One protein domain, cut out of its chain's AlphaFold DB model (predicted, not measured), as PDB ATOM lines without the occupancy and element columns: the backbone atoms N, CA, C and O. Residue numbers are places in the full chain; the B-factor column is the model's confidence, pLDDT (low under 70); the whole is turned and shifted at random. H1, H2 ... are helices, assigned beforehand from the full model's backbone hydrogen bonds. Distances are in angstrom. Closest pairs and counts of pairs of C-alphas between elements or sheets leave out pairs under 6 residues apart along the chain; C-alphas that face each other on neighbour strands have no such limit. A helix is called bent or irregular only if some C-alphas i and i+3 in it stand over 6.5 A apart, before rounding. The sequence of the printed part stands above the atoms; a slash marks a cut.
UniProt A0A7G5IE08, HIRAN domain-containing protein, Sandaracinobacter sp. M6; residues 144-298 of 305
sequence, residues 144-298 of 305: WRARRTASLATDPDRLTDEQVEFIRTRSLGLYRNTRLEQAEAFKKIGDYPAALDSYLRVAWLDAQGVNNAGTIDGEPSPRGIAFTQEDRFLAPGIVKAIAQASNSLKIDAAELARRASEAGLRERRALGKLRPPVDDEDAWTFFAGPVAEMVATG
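This is residues 144 to 298 of the 305 residues of the protein "HIRAN domain-containing protein" of Sandaracinobacter sp. M6 (UniProt A0A7G5IE08). H4 makes the core of a compact helical body: H3 and H5 run beside it, opposite ways to it, while H6 and H7 pack across it. H1 crosses one end of H3, H2 packs by the other end, and the long link from H4 to H5 loops outward around residues 214 to 224. The printed part has 155 residues with seven named helices, H1 to H7 in order, and no named strand: all helix, with helix packing part aligned, part crossed. The radius of gyration of the C-alphas is 15.1 A, and the spans are 46 by 36 by 23 A.

Start at H1, residues 144 to 152, which touches residues 181 to 189 alone of H3, residues 172 to 189; the closest C-alphas, of Ala 146 and Ala 185, are 4.3 A apart, at a steep tilt of 61 degrees. H2, residues 161 to 168, forms a hairpin with H3, touching its residues 172 to 178 alone, closest at C-alphas 166 and 175, 5.6 A. Next find H4, residues 192 to 208, the hub, in a hairpin with H3 at a shallow tilt of 17 degrees; C-alphas 183 and 195 are closest, 4.4 A. H5, residues 236 to 249, forms a hairpin with H4, at 32 degrees only just shallow; C-alphas 196 and 245 are closest, 5.9 A. H6, residues 253 to 274, touches H4 with residues 259 to 267 alone, at a steep 56 degrees, closest at C-alphas 201 and 263, 5.1 A. H7, residues 280 to 296, forms a hairpin with H6, C-alphas 264 and 280 being closest at 5.4 A, and touches H5, C-alphas 243 and 295 being closest at 4.6 A. Every O i to N i+4 pair is within hydrogen-bond range in H1 to H5, against 16 of 18 in H6 and 10 of 13 in H7.

Find C-alpha 144 at (189.422, 190.635, 127.530), where H1 begins. H3 spans 25.9 A, H4 24.6 A, H6 30.1 A and H7 23.6 A. H6 and H7 are irregular: C-alphas 270 and 273 are 8.1 A apart, and 286 and 289 are 7.4 A apart. H7 ends at C-alpha 296, (201.131, 176.196, 156.204).

The C-alphas of Glu 219 and Lys 250 are farthest apart, 47.4 A. The printed part has no cut; look for the long link at residues 209 to 235, where residues 214 to 224 have pLDDT under 70.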
ATOM      1  N   TRP A 144     189.490 191.229 128.878       91.88
ATOM      2  CA  TRP A 144     189.422 190.635 127.530       91.88
ATOM      3  C   TRP A 144     190.732 189.947 127.122       91.88
ATOM      4  O   TRP A 144     190.710 188.819 126.627       91.88
ATOM      5  N   ARG A 145     191.884 190.575 127.405       91.00
ATOM      6  CA  ARG A 145     193.200 190.015 127.067       91.00
ATOM      7  C   ARG A 145     193.479 188.744 127.858       91.00
ATOM      8  O   ARG A 145     193.917 187.756 127.288       91.00
ATOM      9  N   ALA A 146     193.138 188.742 129.147       91.94
ATOM     10  CA  ALA A 146     193.263 187.556 129.989       91.94
ATOM     11  C   ALA A 146     192.347 186.427 129.499       91.94
ATOM     12  O   ALA A 146     192.797 185.294 129.385       91.94
ATOM     13  N   ARG A 147     191.099 186.730 129.116       92.06
ATOM     14  CA  ARG A 147     190.183 185.740 128.522       92.06
ATOM     15  C   ARG A 147     190.752 185.141 127.238       92.06
ATOM     16  O   ARG A 147     190.678 183.932 127.057       92.06
ATOM     17  N   ARG A 148     191.360 185.958 126.374       90.62
ATOM     18  CA  ARG A 148     192.000 185.476 125.146       90.62
ATOM     19  C   ARG A 148     193.219 184.608 125.444       90.62
ATOM     20  O   ARG A 148     193.287 183.494 124.935       90.62
ATOM     21  N   THR A 149     194.144 185.071 126.284       91.56
ATOM     22  CA  THR A 149     195.326 184.290 126.680       91.56
ATOM     23  C   THR A 149     194.915 182.954 127.303       91.56
ATOM     24  O   THR A 149     195.445 181.918 126.913       91.56
ATOM     25  N   ALA A 150     193.915 182.954 128.188       92.38
ATOM     26  CA  ALA A 150     193.347 181.738 128.764       92.38
ATOM     27  C   ALA A 150     192.700 180.835 127.699       92.38
ATOM     28  O   ALA A 150     192.942 179.632 127.697       92.38
ATOM     29  N   SER A 151     191.947 181.395 126.741       90.81
ATOM     30  CA  SER A 151     191.333 180.612 125.654       90.81
ATOM     31  C   SER A 151     192.368 179.919 124.765       90.81
ATOM     32  O   SER A 151     192.179 178.772 124.374       90.81
ATOM     33  N   LEU A 152     193.499 180.583 124.499       87.94
ATOM     34  CA  LEU A 152     194.603 180.006 123.728       87.94
ATOM     35  C   LEU A 152     195.358 178.933 124.524       87.94
ATOM     36  O   LEU A 152     196.037 178.105 123.929       87.94
ATOM     37  N   ALA A 153     195.232 178.948 125.851       88.75
ATOM     38  CA  ALA A 153     195.855 177.998 126.763       88.75
ATOM     39  C   ALA A 153     194.900 176.893 127.252       88.75
ATOM     40  O   ALA A 153     195.305 176.068 128.067       88.75
ATOM     41  N   THR A 154     193.636 176.895 126.807       82.62
ATOM     42  CA  THR A 154     192.596 175.988 127.327       82.62
ATOM     43  C   THR A 154     192.844 174.536 126.935       82.62
ATOM     44  O   THR A 154     192.487 173.641 127.692       82.62
ATOM     45  N   ASP A 155     193.474 174.298 125.785       85.94
ATOM     46  CA  ASP A 155     194.002 172.981 125.441       85.94
ATOM     47  C   ASP A 155     195.435 172.868 125.992       85.94
ATOM     48  O   ASP A 155     196.360 173.454 125.421       85.94
ATOM     49  N   PRO A 156     195.649 172.158 127.115       73.00
ATOM     50  CA  PRO A 156     196.956 172.101 127.754       73.00
ATOM     51  C   PRO A 156     197.998 171.325 126.937       73.00
ATOM     52  O   PRO A 156     199.194 171.501 127.208       73.00
ATOM     53  N   ASP A 157     197.556 170.501 125.979       80.06
ATOM     54  CA  ASP A 157     198.392 169.653 125.126       80.06
ATOM     55  C   ASP A 157     198.768 170.337 123.803       80.06
ATOM     56  O   ASP A 157     199.725 169.927 123.139       80.06
ATOM     57  N   ARG A 158     198.068 171.414 123.432       88.38
ATOM     58  CA  ARG A 158     198.376 172.204 122.240       88.38
ATOM     59  C   ARG A 158     199.262 173.400 122.580       88.38
ATOM     60  O   ARG A 158     198.918 174.262 123.382       88.38
ATOM     61  N   LEU A 159     200.411 173.478 121.913       91.75
ATOM     62  CA  LEU A 159     201.264 174.666 121.941       91.75
ATOM     63  C   LEU A 159     200.728 175.732 120.979       91.75
ATOM     64  O   LEU A 159     200.212 175.406 119.908       91.75
ATOM     65  N   THR A 160     200.886 177.004 121.344       92.44
ATOM     66  CA  THR A 160     200.706 178.112 120.395       92.44
ATOM     67  C   THR A 160     201.886 178.181 119.422       92.44
ATOM     68  O   THR A 160     202.975 177.692 119.729       92.44
ATOM     69  N   ASP A 161     201.703 178.828 118.269       91.44
ATOM     70  CA  ASP A 161     202.785 179.010 117.285       91.44
ATOM     71  C   ASP A 161     203.998 179.730 117.899       91.44
ATOM     72  O   ASP A 161     205.141 179.347 117.671       91.44
ATOM     73  N   GLU A 162     203.746 180.717 118.762       91.62
ATOM     74  CA  GLU A 162     204.774 181.425 119.529       91.62
ATOM     75  C   GLU A 162     205.546 180.489 120.474       91.62
ATOM     76  O   GLU A 162     206.774 180.516 120.528       91.62
ATOM     77  N   GLN A 163     204.850 179.603 121.189       94.31
ATOM     78  CA  GLN A 163     205.494 178.629 122.069       94.31
ATOM     79  C   GLN A 163     206.348 177.629 121.289       94.31
ATOM     80  O   GLN A 163     207.460 177.308 121.711       94.31
ATOM     81  N   VAL A 164     205.850 177.156 120.143       93.94
ATOM     82  CA  VAL A 164     206.620 176.306 119.226       93.94
ATOM     83  C   VAL A 164     207.877 177.038 118.761       93.94
ATOM     84  O   VAL A 164     208.959 176.445 118.751       93.94
ATOM     85  N   GLU A 165     207.762 178.326 118.437       92.31
ATOM     86  CA  GLU A 165     208.888 179.146 118.002       92.31
ATOM     87  C   GLU A 165     209.942 179.328 119.094       92.31
ATOM     88  O   GLU A 165     211.136 179.158 118.836       92.31
ATOM     89  N   PHE A 166     209.533 179.599 120.334       93.06
ATOM     90  CA  PHE A 166     210.467 179.703 121.454       93.06
ATOM     91  C   PHE A 166     211.198 178.391 121.726       93.06
ATOM     92  O   PHE A 166     212.401 178.405 121.979       93.06
ATOM     93  N   ILE A 167     210.524 177.245 121.611       92.44
ATOM     94  CA  ILE A 167     211.181 175.936 121.736       92.44
ATOM     95  C   ILE A 167     212.165 175.723 120.581       92.44
ATOM     96  O   ILE A 167     213.313 175.334 120.812       92.44
ATOM     97  N   ARG A 168     211.744 176.008 119.343       90.12
ATOM     98  CA  ARG A 168     212.567 175.863 118.131       90.12
ATOM     99  C   ARG A 168     213.840 176.700 118.210       90.12
ATOM    100  O   ARG A 168     214.921 176.204 117.901       90.12
ATOM    101  N   THR A 169     213.706 177.945 118.657       88.50
ATOM    102  CA  THR A 169     214.811 178.894 118.824       88.50
ATOM    103  C   THR A 169     215.552 178.724 120.145       88.50
ATOM    104  O   THR A 169     216.518 179.434 120.368       88.50
ATOM    105  N   ARG A 170     215.159 177.784 121.017       90.06
ATOM    106  CA  ARG A 170     215.742 177.579 122.358       90.06
ATOM    107  C   ARG A 170     215.683 178.826 123.253       90.06
ATOM    108  O   ARG A 170     216.547 179.036 124.103       90.06
ATOM    109  N   SER A 171     214.646 179.637 123.089       90.88
ATOM    110  CA  SER A 171     214.334 180.799 123.926       90.88
ATOM    111  C   SER A 171     213.477 180.374 125.126       90.88
ATOM    112  O   SER A 171     212.332 180.806 125.276       90.88
ATOM    113  N   LEU A 172     213.985 179.458 125.962       92.81
ATOM    114  CA  LEU A 172     213.159 178.802 126.984       92.81
ATOM    115  C   LEU A 172     212.739 179.724 128.133       92.81
ATOM    116  O   LEU A 172     211.698 179.491 128.745       92.81
ATOM    117  N   GLY A 173     213.478 180.805 128.382       92.12
ATOM    118  CA  GLY A 173     213.048 181.862 129.294       92.12
ATOM    119  C   GLY A 173     211.791 182.579 128.790       92.12
ATOM    120  O   GLY A 173     210.887 182.855 129.578       92.12
ATOM    121  N   LEU A 174     211.680 182.815 127.476       92.69
ATOM    122  CA  LEU A 174     210.461 183.373 126.874       92.69
ATOM    123  C   LEU A 174     209.305 182.373 126.935       92.69
ATOM    124  O   LEU A 174     208.223 182.732 127.391       92.69
ATOM    125  N   TYR A 175     209.552 181.102 126.601       95.25
ATOM    126  CA  TYR A 175     208.555 180.033 126.742       95.25
ATOM    127  C   TYR A 175     208.000 179.932 128.175       95.25
ATOM    128  O   TYR A 175     206.783 179.881 128.384       95.25
ATOM    129  N   ARG A 176     208.884 179.975 129.180       96.06
ATOM    130  CA  ARG A 176     208.524 180.002 130.603       96.06
ATOM    131  C   ARG A 176     207.696 181.234 130.964       96.06
ATOM    132  O   ARG A 176     206.716 181.115 131.699       96.06
ATOM    133  N   ASN A 177     208.044 182.409 130.442       95.56
ATOM    134  CA  ASN A 177     207.269 183.628 130.674       95.56
ATOM    135  C   ASN A 177     205.873 183.552 130.052       95.56
ATOM    136  O   ASN A 177     204.911 183.921 130.718       95.56
ATOM    137  N   THR A 178     205.723 182.973 128.858       95.19
ATOM    138  CA  THR A 178     204.401 182.716 128.268       95.19
ATOM    139  C   THR A 178     203.554 181.809 129.166       95.19
ATOM    140  O   THR A 178     202.370 182.073 129.360       95.19
ATOM    141  N   ARG A 179     204.137 180.766 129.779       96.19
ATOM    142  CA  ARG A 179     203.417 179.916 130.753       96.19
ATOM    143  C   ARG A 179     202.967 180.693 131.989       96.19
ATOM    144  O   ARG A 179     201.849 180.498 132.462       96.19
ATOM    145  N   LEU A 180     203.803 181.601 132.487       97.12
ATOM    146  CA  LEU A 180     203.435 182.473 133.600       97.12
ATOM    147  C   LEU A 180     202.304 183.441 133.217       97.12
ATOM    148  O   LEU A 180     201.366 183.620 133.992       97.12
ATOM    149  N   GLU A 181     202.343 184.022 132.018       95.50
ATOM    150  CA  GLU A 181     201.258 184.869 131.511       95.50
ATOM    151  C   GLU A 181     199.935 184.102 131.401       95.50
ATOM    152  O   GLU A 181     198.887 184.639 131.760       95.50
ATOM    153  N   GLN A 182     199.977 182.834 130.977       95.94
ATOM    154  CA  GLN A 182     198.811 181.945 130.971       95.94
ATOM    155  C   GLN A 182     198.270 181.707 132.389       95.94
ATOM    156  O   GLN A 182     197.062 181.828 132.607       95.94
ATOM    157  N   ALA A 183     199.143 181.455 133.370       96.81
ATOM    158  CA  ALA A 183     198.741 181.283 134.767       96.81
ATOM    159  C   ALA A 183     198.046 182.535 135.334       96.81
ATOM    160  O   ALA A 183     196.960 182.446 135.916       96.81
ATOM    161  N   GLU A 184     198.630 183.720 135.120       96.25
ATOM    162  CA  GLU A 184     198.026 184.986 135.555       96.25
ATOM    163  C   GLU A 184     196.721 185.284 134.804       96.25
ATOM    164  O   GLU A 184     195.789 185.835 135.393       96.25
ATOM    165  N   ALA A 185     196.614 184.893 133.530       94.75
ATOM    166  CA  ALA A 185     195.396 185.039 132.746       94.75
ATOM    167  C   ALA A 185     194.244 184.189 133.306       94.75
ATOM    168  O   ALA A 185     193.173 184.739 133.572       94.75
ATOM    169  N   PHE A 186     194.473 182.894 133.560       96.19
ATOM    170  CA  PHE A 186     193.485 182.003 134.178       96.19
ATOM    171  C   PHE A 186     193.032 182.516 135.547       96.19
ATOM    172  O   PHE A 186     191.837 182.673 135.804       96.19
ATOM    173  N   LYS A 187     193.985 182.902 136.401       95.50
ATOM    174  CA  LYS A 187     193.698 183.472 137.722       95.50
ATOM    175  C   LYS A 187     192.874 184.754 137.629       95.50
ATOM    176  O   LYS A 187     191.953 184.951 138.419       95.50
ATOM    177  N   LYS A 188     193.186 185.629 136.667       92.94
ATOM    178  CA  LYS A 188     192.481 186.899 136.453       92.94
ATOM    179  C   LYS A 188     191.028 186.698 136.016       92.94
ATOM    180  O   LYS A 188     190.191 187.512 136.395       92.94
ATOM    181  N   ILE A 189     190.725 185.628 135.278       93.50
ATOM    182  CA  ILE A 189     189.349 185.282 134.876       93.50
ATOM    183  C   ILE A 189     188.627 184.363 135.875       93.50
ATOM    184  O   ILE A 189     187.465 184.035 135.651       93.50
ATOM    185  N   GLY A 190     189.288 183.970 136.968       93.31
ATOM    186  CA  GLY A 190     188.717 183.131 138.025       93.31
ATOM    187  C   GLY A 190     188.820 181.621 137.789       93.31
ATOM    188  O   GLY A 190     188.278 180.858 138.586       93.31
ATOM    189  N   ASP A 191     189.528 181.173 136.748       95.19
ATOM    190  CA  ASP A 191     189.807 179.751 136.516       95.19
ATOM    191  C   ASP A 191     191.006 179.301 137.362       95.19
ATOM    192  O   ASP A 191     192.152 179.180 136.926       95.19
ATOM    193  N   TYR A 192     190.734 179.145 138.651       95.50
ATOM    194  CA  TYR A 192     191.729 178.830 139.664       95.50
ATOM    195  C   TYR A 192     192.413 177.463 139.483       95.50
ATOM    196  O   TYR A 192     193.632 177.410 139.673       95.50
ATOM    197  N   PRO A 193     191.712 176.377 139.093       96.31
ATOM    198  CA  PRO A 193     192.364 175.109 138.770       96.31
ATOM    199  C   PRO A 193     193.352 175.225 137.602       96.31
ATOM    200  O   PRO A 193     194.500 174.811 137.750       96.31
ATOM    201  N   ALA A 194     192.958 175.845 136.482       96.31
ATOM    202  CA  ALA A 194     193.851 175.996 135.330       96.31
ATOM    203  C   ALA A 194     195.047 176.917 135.631       96.31
ATOM    204  O   ALA A 194     196.162 176.701 135.140       96.31
ATOM    205  N   ALA A 195     194.840 177.925 136.486       97.06
ATOM    206  CA  ALA A 195     195.916 178.771 136.984       97.06
ATOM    207  C   ALA A 195     196.944 177.974 137.800       97.06
ATOM    208  O   ALA A 195     198.140 178.107 137.544       97.06
ATOM    209  N   LEU A 196     196.498 177.135 138.747       97.94
ATOM    210  CA  LEU A 196     197.387 176.263 139.529       97.94
ATOM    211  C   LEU A 196     198.210 175.355 138.614       97.94
ATOM    212  O   LEU A 196     199.435 175.337 138.722       97.94
ATOM    213  N   ASP A 197     197.554 174.660 137.686       97.44
ATOM    214  CA  ASP A 197     198.233 173.752 136.761       97.44
ATOM    215  C   ASP A 197     199.293 174.503 135.934       97.44
ATOM    216  O   ASP A 197     200.402 174.012 135.733       97.44
ATOM    217  N   SER A 198     199.004 175.742 135.522       97.38
ATOM    218  CA  SER A 198     199.962 176.590 134.803       97.38
ATOM    219  C   SER A 198     201.143 177.037 135.674       97.38
ATOM    220  O   SER A 198     202.281 177.012 135.206       97.38
ATOM    221  N   TYR A 199     200.928 177.391 136.948       98.44
ATOM    222  CA  TYR A 199     202.033 177.698 137.866       98.44
ATOM    223  C   TYR A 199     202.916 176.478 138.148       98.44
ATOM    224  O   TYR A 199     204.130 176.634 138.256       98.44
ATOM    225  N   LEU A 200     202.343 175.274 138.229       98.44
ATOM    226  CA  LEU A 200     203.111 174.036 138.393       98.44
ATOM    227  C   LEU A 200     204.001 173.759 137.176       98.44
ATOM    228  O   LEU A 200     205.152 173.364 137.342       98.44
ATOM    229  N   ARG A 201     203.523 174.056 135.959       97.50
ATOM    230  CA  ARG A 201     204.348 174.004 134.737       97.50
ATOM    231  C   ARG A 201     205.511 174.996 134.803       97.50
ATOM    232  O   ARG A 201     206.630 174.648 134.443       97.50
ATOM    233  N   VAL A 202     205.273 176.213 135.303       98.06
ATOM    234  CA  VAL A 202     206.341 177.209 135.519       98.06
ATOM    235  C   VAL A 202     207.348 176.728 136.566       98.06
ATOM    236  O   VAL A 202     208.543 176.793 136.308       98.06
ATOM    237  N   ALA A 203     206.893 176.201 137.706       98.31
ATOM    238  CA  ALA A 203     207.775 175.671 138.747       98.31
ATOM    239  C   ALA A 203     208.620 174.491 138.249       98.31
ATOM    240  O   ALA A 203     209.804 174.406 138.570       98.31
ATOM    241  N   TRP A 204     208.042 173.620 137.418       98.06
ATOM    242  CA  TRP A 204     208.787 172.552 136.762       98.06
ATOM    243  C   TRP A 204     209.882 173.118 135.847       98.06
ATOM    244  O   TRP A 204     211.021 172.680 135.946       98.06
ATOM    245  N   LEU A 205     209.589 174.132 135.020       97.25
ATOM    246  CA  LEU A 205     210.590 174.789 134.161       97.25
ATOM    247  C   LEU A 205     211.701 175.470 134.976       97.25
ATOM    248  O   LEU A 205     212.879 175.329 134.648       97.25
ATOM    249  N   ASP A 206     211.333 176.157 136.057       97.25
ATOM    250  CA  ASP A 206     212.261 176.778 137.009       97.25
ATOM    251  C   ASP A 206     213.191 175.711 137.640       97.25
ATOM    252  O   ASP A 206     214.390 175.944 137.808       97.25
ATOM    253  N   ALA A 207     212.676 174.501 137.906       97.12
ATOM    254  CA  ALA A 207     213.455 173.367 138.407       97.12
ATOM    255  C   ALA A 207     214.403 172.749 137.366       97.12
ATOM    256  O   ALA A 207     215.384 172.122 137.763       97.12
ATOM    257  N   GLN A 208     214.147 172.925 136.064       96.00
ATOM    258  CA  GLN A 208     215.055 172.490 134.993       96.00
ATOM    259  C   GLN A 208     216.206 173.477 134.742       96.00
ATOM    260  O   GLN A 208     217.163 173.119 134.058       96.00
ATOM    261  N   GLY A 209     216.106 174.715 135.245       93.75
ATOM    262  CA  GLY A 209     217.073 175.781 134.966       93.75
ATOM    263  C   GLY A 209     217.026 176.249 133.511       93.75
ATOM    264  O   GLY A 209     218.042 176.272 132.817       93.75
ATOM    265  N   VAL A 210     215.817 176.550 133.019       92.00
ATOM    266  CA  VAL A 210     215.592 177.032 131.647       92.00
ATOM    267  C   VAL A 210     216.400 178.287 131.332       92.00
ATOM    268  O   VAL A 210     216.420 179.249 132.096       92.00
ATOM    269  N   ASN A 211     216.996 178.309 130.146       85.50
ATOM    270  CA  ASN A 211     217.820 179.413 129.683       85.50
ATOM    271  C   ASN A 211     217.511 179.771 128.220       85.50
ATOM    272  O   ASN A 211     216.981 178.971 127.446       85.50
ATOM    273  N   ASN A 212     217.841 181.000 127.827       80.88
ATOM    274  CA  ASN A 212     217.768 181.446 126.442       80.88
ATOM    275  C   ASN A 212     219.082 181.094 125.736       80.88
ATOM    276  O   ASN A 212     220.046 181.860 125.747       80.88
ATOM    277  N   ALA A 213     219.108 179.914 125.123       74.00
ATOM    278  CA  ALA A 213     220.238 179.391 124.356       74.00
ATOM    279  C   ALA A 213     220.160 179.713 122.850       74.00
ATOM    280  O   ALA A 213     221.013 179.270 122.083       74.00
ATOM    281  N   GLY A 214     219.113 180.432 122.433       66.75
ATOM    282  CA  GLY A 214     218.881 180.896 121.065       66.75
ATOM    283  C   GLY A 214     219.759 182.058 120.633       66.75
ATOM    284  O   GLY A 214     220.784 182.328 121.244       66.75
ATOM    285  N   THR A 215     219.346 182.773 119.590       61.09
ATOM    286  CA  THR A 215     219.989 184.033 119.207       61.09
ATOM    287  C   THR A 215     219.443 185.198 120.036       61.09
ATOM    288  O   THR A 215     218.226 185.360 120.119       61.09
ATOM    289  N   ILE A 216     220.316 186.023 120.612       57.66
ATOM    290  CA  ILE A 216     219.990 187.321 121.214       57.66
ATOM    291  C   ILE A 216     220.424 188.381 120.200       57.66
ATOM    292  O   ILE A 216     221.580 188.399 119.797       57.66
ATOM    293  N   ASP A 217     219.491 189.214 119.734       61.53
ATOM    294  CA  ASP A 217     219.755 190.262 118.733       61.53
ATOM    295  C   ASP A 217     220.396 189.748 117.425       61.53
ATOM    296  O   ASP A 217     221.191 190.428 116.785       61.53
ATOM    297  N   GLY A 218     220.037 188.527 117.013       60.59
ATOM    298  CA  GLY A 218     220.574 187.871 115.813       60.59
ATOM    299  C   GLY A 218     221.890 187.116 116.031       60.59
ATOM    300  O   GLY A 218     222.273 186.327 115.171       60.59
ATOM    301  N   GLU A 219     222.523 187.265 117.195       55.25
ATOM    302  CA  GLU A 219     223.774 186.593 117.548       55.25
ATOM    303  C   GLU A 219     223.522 185.371 118.440       55.25
ATOM    304  O   GLU A 219     222.697 185.449 119.351       55.25
ATOM    305  N   PRO A 220     224.204 184.227 118.241       61.09
ATOM    306  CA  PRO A 220     224.077 183.069 119.123       61.09
ATOM    307  C   PRO A 220     224.337 183.439 120.588       61.09
ATOM    308  O   PRO A 220     225.352 184.050 120.919       61.09
ATOM    309  N   SER A 221     223.434 183.040 121.484       63.31
ATOM    310  CA  SER A 221     223.596 183.255 122.918       63.31
ATOM    311  C   SER A 221     224.901 182.606 123.389       63.31
ATOM    312  O   SER A 221     225.120 181.416 123.133       63.31
ATOM    313  N   PRO A 222     225.751 183.328 124.143       53.28
ATOM    314  CA  PRO A 222     226.965 182.761 124.726       53.28
ATOM    315  C   PRO A 222     226.663 181.630 125.723       53.28
ATOM    316  O   PRO A 222     227.554 180.862 126.078       53.28
ATOM    317  N   ARG A 223     225.401 181.485 126.152       58.94
ATOM    318  CA  ARG A 223     224.921 180.402 127.011       58.94
ATOM    319  C   ARG A 223     224.225 179.294 126.213       58.94
ATOM    320  O   ARG A 223     223.140 178.884 126.601       58.94
ATOM    321  N   GLY A 224     224.805 178.819 125.106       68.00
ATOM    322  CA  GLY A 224     224.199 177.904 124.109       68.00
ATOM    323  C   GLY A 224     223.601 176.555 124.585       68.00
ATOM    324  O   GLY A 224     223.301 175.689 123.759       68.00
ATOM    325  N   ILE A 225     223.396 176.363 125.888       81.88
ATOM    326  CA  ILE A 225     222.750 175.226 126.535       81.88
ATOM    327  C   ILE A 225     221.368 175.660 127.043       81.88
ATOM    328  O   ILE A 225     221.240 176.593 127.832       81.88
ATOM    329  N   ALA A 226     220.320 174.973 126.584       85.69
ATOM    330  CA  ALA A 226     218.928 175.315 126.891       85.69
ATOM    331  C   ALA A 226     218.563 175.161 128.382       85.69
ATOM    332  O   ALA A 226     217.607 175.782 128.844       85.69
ATOM    333  N   PHE A 227     219.331 174.355 129.117       90.25
ATOM    334  CA  PHE A 227     219.169 174.101 130.543       90.25
ATOM    335  C   PHE A 227     220.531 174.126 131.235       90.25
ATOM    336  O   PHE A 227     221.477 173.520 130.728       90.25
ATOM    337  N   THR A 228     220.632 174.770 132.392       87.12
ATOM    338  CA  THR A 228     221.835 174.732 133.235       87.12
ATOM    339  C   THR A 228     221.418 174.481 134.680       87.12
ATOM    340  O   THR A 228     220.376 174.958 135.128       87.12
ATOM    341  N   GLN A 229     222.192 173.692 135.426       87.19
ATOM    342  CA  GLN A 229     221.840 173.430 136.826       87.19
ATOM    343  C   GLN A 229     222.005 174.688 137.687       87.19
ATOM    344  O   GLN A 229     221.295 174.852 138.675       87.19
ATOM    345  N   GLU A 230     222.905 175.581 137.285       87.56
ATOM    346  CA  GLU A 230     223.197 176.853 137.934       87.56
ATOM    347  C   GLU A 230     222.042 177.854 137.810       87.56
ATOM    348  O   GLU A 230     221.829 178.647 138.725       87.56
ATOM    349  N   ASP A 231     221.272 177.804 136.715       88.81
ATOM    350  CA  ASP A 231     220.099 178.664 136.517       88.81
ATOM    351  C   ASP A 231     218.822 178.074 137.167       88.81
ATOM    352  O   ASP A 231     217.741 178.657 137.043       88.81
ATOM    353  N   ARG A 232     218.900 176.935 137.885       94.06
ATOM    354  CA  ARG A 232     217.760 176.390 138.649       94.06
ATOM    355  C   ARG A 232     217.383 177.353 139.766       94.06
ATOM    356  O   ARG A 232     218.093 177.491 140.762       94.06
ATOM    357  N   PHE A 233     216.229 177.990 139.632       94.56
ATOM    358  CA  PHE A 233     215.785 178.995 140.586       94.56
ATOM    359  C   PHE A 233     214.268 179.019 140.694       94.56
ATOM    360  O   PHE A 233     213.567 179.430 139.773       94.56
ATOM    361  N   LEU A 234     213.757 178.639 141.863       95.62
ATOM    362  CA  LEU A 234     212.338 178.730 142.161       95.62
ATOM    363  C   LEU A 234     211.992 180.137 142.649       95.62
ATOM    364  O   LEU A 234     212.288 180.514 143.784       95.62
ATOM    365  N   ALA A 235     211.325 180.920 141.804       95.75
ATOM    366  CA  ALA A 235     210.958 182.280 142.172       95.75
ATOM    367  C   ALA A 235     209.973 182.297 143.368       95.75
ATOM    368  O   ALA A 235     208.921 181.652 143.302       95.75
ATOM    369  N   PRO A 236     210.210 183.106 144.427       97.12
ATOM    370  CA  PRO A 236     209.320 183.172 145.596       97.12
ATOM    371  C   PRO A 236     207.859 183.510 145.256       97.12
ATOM    372  O   PRO A 236     206.927 183.060 145.925       97.12
ATOM    373  N   GLY A 237     207.643 184.285 144.187       97.25
ATOM    374  CA  GLY A 237     206.308 184.592 143.673       97.25
ATOM    375  C   GLY A 237     205.549 183.359 143.171       97.25
ATOM    376  O   GLY A 237     204.341 183.278 143.381       97.25
ATOM    377  N   ILE A 238     206.248 182.385 142.579       98.31
ATOM    378  CA  ILE A 238     205.669 181.123 142.096       98.31
ATOM    379  C   ILE A 238     205.303 180.224 143.278       98.31
ATOM    380  O   ILE A 238     204.169 179.754 143.344       98.31
ATOM    381  N   VAL A 239     206.194 180.086 144.268       98.38
ATOM    382  CA  VAL A 239     205.917 179.360 145.528       98.38
ATOM    383  C   VAL A 239     204.650 179.889 146.191       98.38
ATOM    384  O   VAL A 239     203.728 179.137 146.509       98.38
ATOM    385  N   LYS A 240     204.578 181.214 146.349       98.06
ATOM    386  CA  LYS A 240     203.417 181.887 146.924       98.06
ATOM    387  C   LYS A 240     202.157 181.659 146.098       98.06
ATOM    388  O   LYS A 240     201.108 181.409 146.682       98.06
ATOM    389  N   ALA A 241     202.236 181.744 144.771       98.06
ATOM    390  CA  ALA A 241     201.081 181.547 143.906       98.06
ATOM    391  C   ALA A 241     200.521 180.120 144.002       98.06
ATOM    392  O   ALA A 241     199.311 179.977 144.172       98.06
ATOM    393  N   ILE A 242     201.385 179.098 143.978       98.56
ATOM    394  CA  ILE A 242     200.998 177.688 144.143       98.56
ATOM    395  C   ILE A 242     200.354 177.478 145.514       98.56
ATOM    396  O   ILE A 242     199.243 176.968 145.596       98.56
ATOM    397  N   ALA A 243     200.993 177.942 146.591       98.31
ATOM    398  CA  ALA A 243     200.457 177.784 147.940       98.31
ATOM    399  C   ALA A 243     199.094 178.471 148.131       98.31
ATOM    400  O   ALA A 243     198.173 177.898 148.717       98.31
ATOM    401  N   GLN A 244     198.941 179.687 147.596       97.75
ATOM    402  CA  GLN A 244     197.667 180.404 147.610       97.75
ATOM    403  C   GLN A 244     196.577 179.660 146.837       97.75
ATOM    404  O   GLN A 244     195.444 179.601 147.313       97.75
ATOM    405  N   ALA A 245     196.917 179.093 145.678       97.19
ATOM    406  CA  ALA A 245     196.004 178.289 144.881       97.19
ATOM    407  C   ALA A 245     195.552 177.041 145.645       97.19
ATOM    408  O   ALA A 245     194.351 176.815 145.778       97.19
ATOM    409  N   SER A 246     196.499 176.282 146.206       97.56
ATOM    410  CA  SER A 246     196.220 175.061 146.968       97.56
ATOM    411  C   SER A 246     195.290 175.341 148.145       97.56
ATOM    412  O   SER A 246     194.267 174.677 148.299       97.56
ATOM    413  N   ASN A 247     195.562 176.394 148.919       97.50
ATOM    414  CA  ASN A 247     194.713 176.801 150.041       97.50
ATOM    415  C   ASN A 247     193.331 177.317 149.609       97.50
ATOM    416  O   ASN A 247     192.344 177.111 150.322       97.50
ATOM    417  N   SER A 248     193.239 178.018 148.474       95.75
ATOM    418  CA  SER A 248     191.965 178.495 147.921       95.75
ATOM    419  C   SER A 248     191.106 177.350 147.376       95.75
ATOM    420  O   SER A 248     189.890 177.370 147.558       95.75
ATOM    421  N   LEU A 249     191.733 176.347 146.758       96.69
ATOM    422  CA  LEU A 249     191.085 175.166 146.180       96.69
ATOM    423  C   LEU A 249     190.902 174.018 147.186       96.69
ATOM    424  O   LEU A 249     190.233 173.043 146.863       96.69
ATOM    425  N   LYS A 250     191.456 174.146 148.401       97.06
ATOM    426  CA  LYS A 250     191.474 173.105 149.446       97.06
ATOM    427  C   LYS A 250     192.113 171.796 148.962       97.06
ATOM    428  O   LYS A 250     191.621 170.712 149.261       97.06
ATOM    429  N   ILE A 251     193.192 171.923 148.200       97.38
ATOM    430  CA  ILE A 251     193.979 170.800 147.691       97.38
ATOM    431  C   ILE A 251     194.967 170.357 148.775       97.38
ATOM    432  O   ILE A 251     195.672 171.192 149.345       97.38
ATOM    433  N   ASP A 252     195.009 169.057 149.054       97.12
ATOM    434  CA  ASP A 252     195.997 168.466 149.957       97.12
ATOM    435  C   ASP A 252     197.347 168.216 149.256       97.12
ATOM    436  O   ASP A 252     197.511 168.425 148.052       97.12
ATOM    437  N   ALA A 253     198.350 167.791 150.025       96.75
ATOM    438  CA  ALA A 253     199.696 167.568 149.504       96.75
ATOM    439  C   ALA A 253     199.761 166.446 148.449       96.75
ATOM    440  O   ALA A 253     200.573 166.530 147.529       96.75
ATOM    441  N   ALA A 254     198.914 165.418 148.565       97.31
ATOM    442  CA  ALA A 254     198.919 164.280 147.652       97.31
ATOM    443  C   ALA A 254     198.350 164.671 146.282       97.31
ATOM    444  O   ALA A 254     198.962 164.398 145.248       97.31
ATOM    445  N   GLU A 255     197.221 165.381 146.265       98.12
ATOM    446  CA  GLU A 255     196.630 165.916 145.039       98.12
ATOM    447  C   GLU A 255     197.533 166.980 144.394       98.12
ATOM    448  O   GLU A 255     197.668 167.017 143.169       98.12
ATOM    449  N   LEU A 256     198.211 167.812 145.194       98.25
ATOM    450  CA  LEU A 256     199.178 168.780 144.673       98.25
ATOM    451  C   LEU A 256     200.364 168.095 143.978       98.25
ATOM    452  O   LEU A 256     200.732 168.493 142.873       98.25
ATOM    453  N   ALA A 257     200.926 167.051 144.594       97.94
ATOM    454  CA  ALA A 257     202.010 166.264 144.009       97.94
ATOM    455  C   ALA A 257     201.568 165.565 142.711       97.94
ATOM    456  O   ALA A 257     202.291 165.595 141.714       97.94
ATOM    457  N   ARG A 258     200.347 165.008 142.681       97.88
ATOM    458  CA  ARG A 258     199.767 164.400 141.471       97.88
ATOM    459  C   ARG A 258     199.687 165.410 140.323       97.88
ATOM    460  O   ARG A 258     200.169 165.130 139.228       97.88
ATOM    461  N   ARG A 259     199.141 166.606 140.574       97.81
ATOM    462  CA  ARG A 259     199.066 167.684 139.571       97.81
ATOM    463  C   ARG A 259     200.442 168.159 139.112       97.81
ATOM    464  O   ARG A 259     200.623 168.446 137.930       97.81
ATOM    465  N   ALA A 260     201.411 168.235 140.023       97.69
ATOM    466  CA  ALA A 260     202.784 168.608 139.692       97.69
ATOM    467  C   ALA A 260     203.429 167.594 138.734       97.69
ATOM    468  O   ALA A 260     204.043 167.991 137.744       97.69
ATOM    469  N   SER A 261     203.224 166.297 138.981       96.38
ATOM    470  CA  SER A 261     203.685 165.224 138.094       96.38
ATOM    471  C   SER A 261     203.034 165.314 136.707       96.38
ATOM    472  O   SER A 261     203.730 165.275 135.693       96.38
ATOM    473  N   GLU A 262     201.718 165.544 136.633       96.00
ATOM    474  CA  GLU A 262     201.016 165.730 135.353       96.00
ATOM    475  C   GLU A 262     201.516 166.952 134.572       96.00
ATOM    476  O   GLU A 262     201.697 166.882 133.353       96.00
ATOM    477  N   ALA A 263     201.768 168.066 135.263       95.00
ATOM    478  CA  ALA A 263     202.368 169.255 134.670       95.00
ATOM    479  C   ALA A 263     203.768 168.956 134.103       95.00
ATOM    480  O   ALA A 263     204.057 169.338 132.965       95.00
ATOM    481  N   GLY A 264     204.599 168.230 134.856       95.62
ATOM    482  CA  GLY A 264     205.937 167.819 134.433       95.62
ATOM    483  C   GLY A 264     205.927 166.921 133.199       95.62
ATOM    484  O   GLY A 264     206.607 167.219 132.218       95.62
ATOM    485  N   LEU A 265     205.063 165.902 133.172       94.56
ATOM    486  CA  LEU A 265     204.907 165.005 132.021       94.56
ATOM    487  C   LEU A 265     204.537 165.761 130.735       94.56
ATOM    488  O   LEU A 265     205.049 165.449 129.654       94.56
ATOM    489  N   ARG A 266     203.665 166.774 130.836       93.69
ATOM    490  CA  ARG A 266     203.282 167.623 129.695       93.69
ATOM    491  C   ARG A 266     204.462 168.446 129.185       93.69
ATOM    492  O   ARG A 266     204.715 168.466 127.980       93.69
ATOM    493  N   GLU A 267     205.202 169.095 130.080       95.31
ATOM    494  CA  GLU A 267     206.371 169.894 129.693       95.31
ATOM    495  C   GLU A 267     207.505 169.029 129.141       95.31
ATOM    496  O   GLU A 267     208.090 169.357 128.108       95.31
ATOM    497  N   ARG A 268     207.753 167.860 129.736       94.06
ATOM    498  CA  ARG A 268     208.709 166.873 129.226       94.06
ATOM    499  C   ARG A 268     208.349 166.413 127.817       94.06
ATOM    500  O   ARG A 268     209.237 166.302 126.974       94.06
ATOM    501  N   ARG A 269     207.063 166.180 127.529       93.69
ATOM    502  CA  ARG A 269     206.601 165.842 126.172       93.69
ATOM    503  C   ARG A 269     206.883 166.981 125.190       93.69
ATOM    504  O   ARG A 269     207.418 166.722 124.113       93.69
ATOM    505  N   ALA A 270     206.564 168.219 125.563       93.00
ATOM    506  CA  ALA A 270     206.795 169.395 124.721       93.00
ATOM    507  C   ALA A 270     208.291 169.643 124.451       93.00
ATOM    508  O   ALA A 270     208.681 169.983 123.333       93.00
ATOM    509  N   LEU A 271     209.137 169.432 125.460       93.56
ATOM    510  CA  LEU A 271     210.559 169.779 125.445       93.56
ATOM    511  C   LEU A 271     211.487 168.582 125.215       93.56
ATOM    512  O   LEU A 271     212.704 168.750 125.240       93.56
ATOM    513  N   GLY A 272     210.962 167.380 124.961       89.56
ATOM    514  CA  GLY A 272     211.746 166.138 124.959       89.56
ATOM    515  C   GLY A 272     212.964 166.152 124.026       89.56
ATOM    516  O   GLY A 272     214.005 165.584 124.352       89.56
ATOM    517  N   LYS A 273     212.892 166.882 122.904       89.31
ATOM    518  CA  LYS A 273     214.024 167.058 121.971       89.31
ATOM    519  C   LYS A 273     215.195 167.846 122.567       89.31
ATOM    520  O   LYS A 273     216.322 167.687 122.105       89.31
ATOM    521  N   LEU A 274     214.935 168.683 123.570       88.62
ATOM    522  CA  LEU A 274     215.925 169.507 124.263       88.62
ATOM    523  C   LEU A 274     216.519 168.814 125.497       88.62
ATOM    524  O   LEU A 274     217.459 169.351 126.070       88.62
ATOM    525  N   ARG A 275     216.014 167.622 125.859       90.19
ATOM    526  CA  ARG A 275     216.506 166.769 126.955       90.19
ATOM    527  C   ARG A 275     216.621 167.518 128.300       90.19
ATOM    528  O   ARG A 275     217.738 167.763 128.752       90.19
ATOM    529  N   PRO A 276     215.486 167.875 128.933       92.62
ATOM    530  CA  PRO A 276     215.477 168.479 130.268       92.62
ATOM    531  C   PRO A 276     216.308 167.647 131.268       92.62
ATOM    532  O   PRO A 276     216.195 166.416 131.239       92.62
ATOM    533  N   PRO A 277     217.154 168.280 132.103       93.00
ATOM    534  CA  PRO A 277     218.195 167.588 132.863       93.00
ATOM    535  C   PRO A 277     217.700 166.818 134.086       93.00
ATOM    536  O   PRO A 277     218.407 165.913 134.522       93.00
ATOM    537  N   VAL A 278     216.540 167.164 134.654       93.38
ATOM    538  CA  VAL A 278     215.993 166.471 135.833       93.38
ATOM    539  C   VAL A 278     214.674 165.786 135.498       93.38
ATOM    540  O   VAL A 278     213.938 166.214 134.597       93.38
ATOM    541  N   ASP A 279     214.377 164.688 136.190       93.56
ATOM    542  CA  ASP A 279     213.095 164.009 136.043       93.56
ATOM    543  C   ASP A 279     211.952 164.766 136.761       93.56
ATOM    544  O   ASP A 279     212.136 165.875 137.273       93.56
ATOM    545  N   ASP A 280     210.731 164.235 136.696       92.62
ATOM    546  CA  ASP A 280     209.555 164.911 137.257       92.62
ATOM    547  C   ASP A 280     209.490 164.799 138.793       92.62
ATOM    548  O   ASP A 280     208.930 165.681 139.449       92.62
ATOM    549  N   GLU A 281     210.099 163.760 139.368       93.38
ATOM    550  CA  GLU A 281     210.178 163.533 140.814       93.38
ATOM    551  C   GLU A 281     211.225 164.452 141.456       93.38
ATOM    552  O   GLU A 281     210.948 165.118 142.460       93.38
ATOM    553  N   ASP A 282     212.390 164.582 140.820       94.81
ATOM    554  CA  ASP A 282     213.438 165.529 141.195       94.81
ATOM    555  C   ASP A 282     212.946 166.977 141.094       94.81
ATOM    556  O   ASP A 282     213.228 167.808 141.966       94.81
ATOM    557  N   ALA A 283     212.182 167.293 140.041       95.81
ATOM    558  CA  ALA A 283     211.564 168.604 139.891       95.81
ATOM    559  C   ALA A 283     210.582 168.887 141.036       95.81
ATOM    560  O   ALA A 283     210.660 169.956 141.638       95.81
ATOM    561  N   TRP A 284     209.702 167.942 141.383       96.56
ATOM    562  CA  TRP A 284     208.786 168.094 142.518       96.56
ATOM    563  C   TRP A 284     209.542 168.299 143.833       96.56
ATOM    564  O   TRP A 284     209.265 169.257 144.554       96.56
ATOM    565  N   THR A 285     210.539 167.461 144.119       96.06
ATOM    566  CA  THR A 285     211.354 167.544 145.342       96.06
ATOM    567  C   THR A 285     212.006 168.922 145.497       96.06
ATOM    568  O   THR A 285     212.064 169.456 146.606       96.06
ATOM    569  N   PHE A 286     212.419 169.543 144.387       96.19
ATOM    570  CA  PHE A 286     213.007 170.883 144.381       96.19
ATOM    571  C   PHE A 286     212.064 171.979 144.908       96.19
ATOM    572  O   PHE A 286     212.534 172.914 145.556       96.19
ATOM    573  N   PHE A 287     210.751 171.888 144.662       95.75
ATOM    574  CA  PHE A 287     209.795 172.926 145.073       95.75
ATOM    575  C   PHE A 287     208.765 172.500 146.129       95.75
ATOM    576  O   PHE A 287     208.083 173.367 146.679       95.75
ATOM    577  N   ALA A 288     208.676 171.215 146.477       97.38
ATOM    578  CA  ALA A 288     207.713 170.687 147.445       97.38
ATOM    579  C   ALA A 288     207.865 171.310 148.842       97.38
ATOM    580  O   ALA A 288     206.879 171.773 149.415       97.38
ATOM    581  N   GLY A 289     209.093 171.362 149.372       97.94
ATOM    582  CA  GLY A 289     209.390 171.922 150.697       97.94
ATOM    583  C   GLY A 289     208.982 173.395 150.827       97.94
ATOM    584  O   GLY A 289     208.105 173.703 151.640       97.94
ATOM    585  N   PRO A 290     209.513 174.298 149.976       98.12
ATOM    586  CA  PRO A 290     209.128 175.711 149.982       98.12
ATOM    587  C   PRO A 290     207.617 175.938 149.824       98.12
ATOM    588  O   PRO A 290     207.042 176.828 150.455       98.12
ATOM    589  N   VAL A 291     206.948 175.135 148.986       98.19
ATOM    590  CA  VAL A 291     205.493 175.223 148.802       98.19
ATOM    591  C   VAL A 291     204.750 174.769 150.055       98.19
ATOM    592  O   VAL A 291     203.824 175.463 150.468       98.19
ATOM    593  N   ALA A 292     205.146 173.664 150.688       98.06
ATOM    594  CA  ALA A 292     204.518 173.166 151.911       98.06
ATOM    595  C   ALA A 292     204.634 174.172 153.068       98.06
ATOM    596  O   ALA A 292     203.637 174.464 153.734       98.06
ATOM    597  N   GLU A 293     205.815 174.770 153.251       98.00
ATOM    598  CA  GLU A 293     206.039 175.840 154.231       98.00
ATOM    599  C   GLU A 293     205.108 177.033 153.980       98.00
ATOM    600  O   GLU A 293     204.461 177.543 154.897       98.00
ATOM    601  N   MET A 294     204.973 177.454 152.719       98.12
ATOM    602  CA  MET A 294     204.096 178.563 152.357       98.12
ATOM    603  C   MET A 294     202.607 178.205 152.491       98.12
ATOM    604  O   MET A 294     201.816 179.050 152.915       98.12
ATOM    605  N   VAL A 295     202.204 176.971 152.176       97.75
ATOM    606  CA  VAL A 295     200.831 176.471 152.374       97.75
ATOM    607  C   VAL A 295     200.447 176.554 153.850       97.75
ATOM    608  O   VAL A 295     199.365 177.064 154.157       97.75
ATOM    609  N   ALA A 296     201.350 176.165 154.757       97.56
ATOM    610  CA  ALA A 296     201.131 176.196 156.204       97.56
ATOM    611  C   ALA A 296     200.833 177.604 156.758       97.56
ATOM    612  O   ALA A 296     200.180 177.733 157.792       97.56
ATOM    613  N   THR A 297     201.222 178.670 156.049       97.50
ATOM    614  CA  THR A 297     200.864 180.054 156.423       97.50
ATOM    615  C   THR A 297     199.373 180.373 156.251       97.50
ATOM    616  O   THR A 297     198.913 181.433 156.676       97.50
ATOM    617  N   GLY A 298     198.606 179.504 155.581       95.50
ATOM    618  CA  GLY A 298     197.185 179.719 155.298       95.50
ATOM    619  C   GLY A 298     196.910 180.824 154.272       95.50
ATOM    620  O   GLY A 298     195.768 181.273 154.144       95.50
TER     621      GLY A 298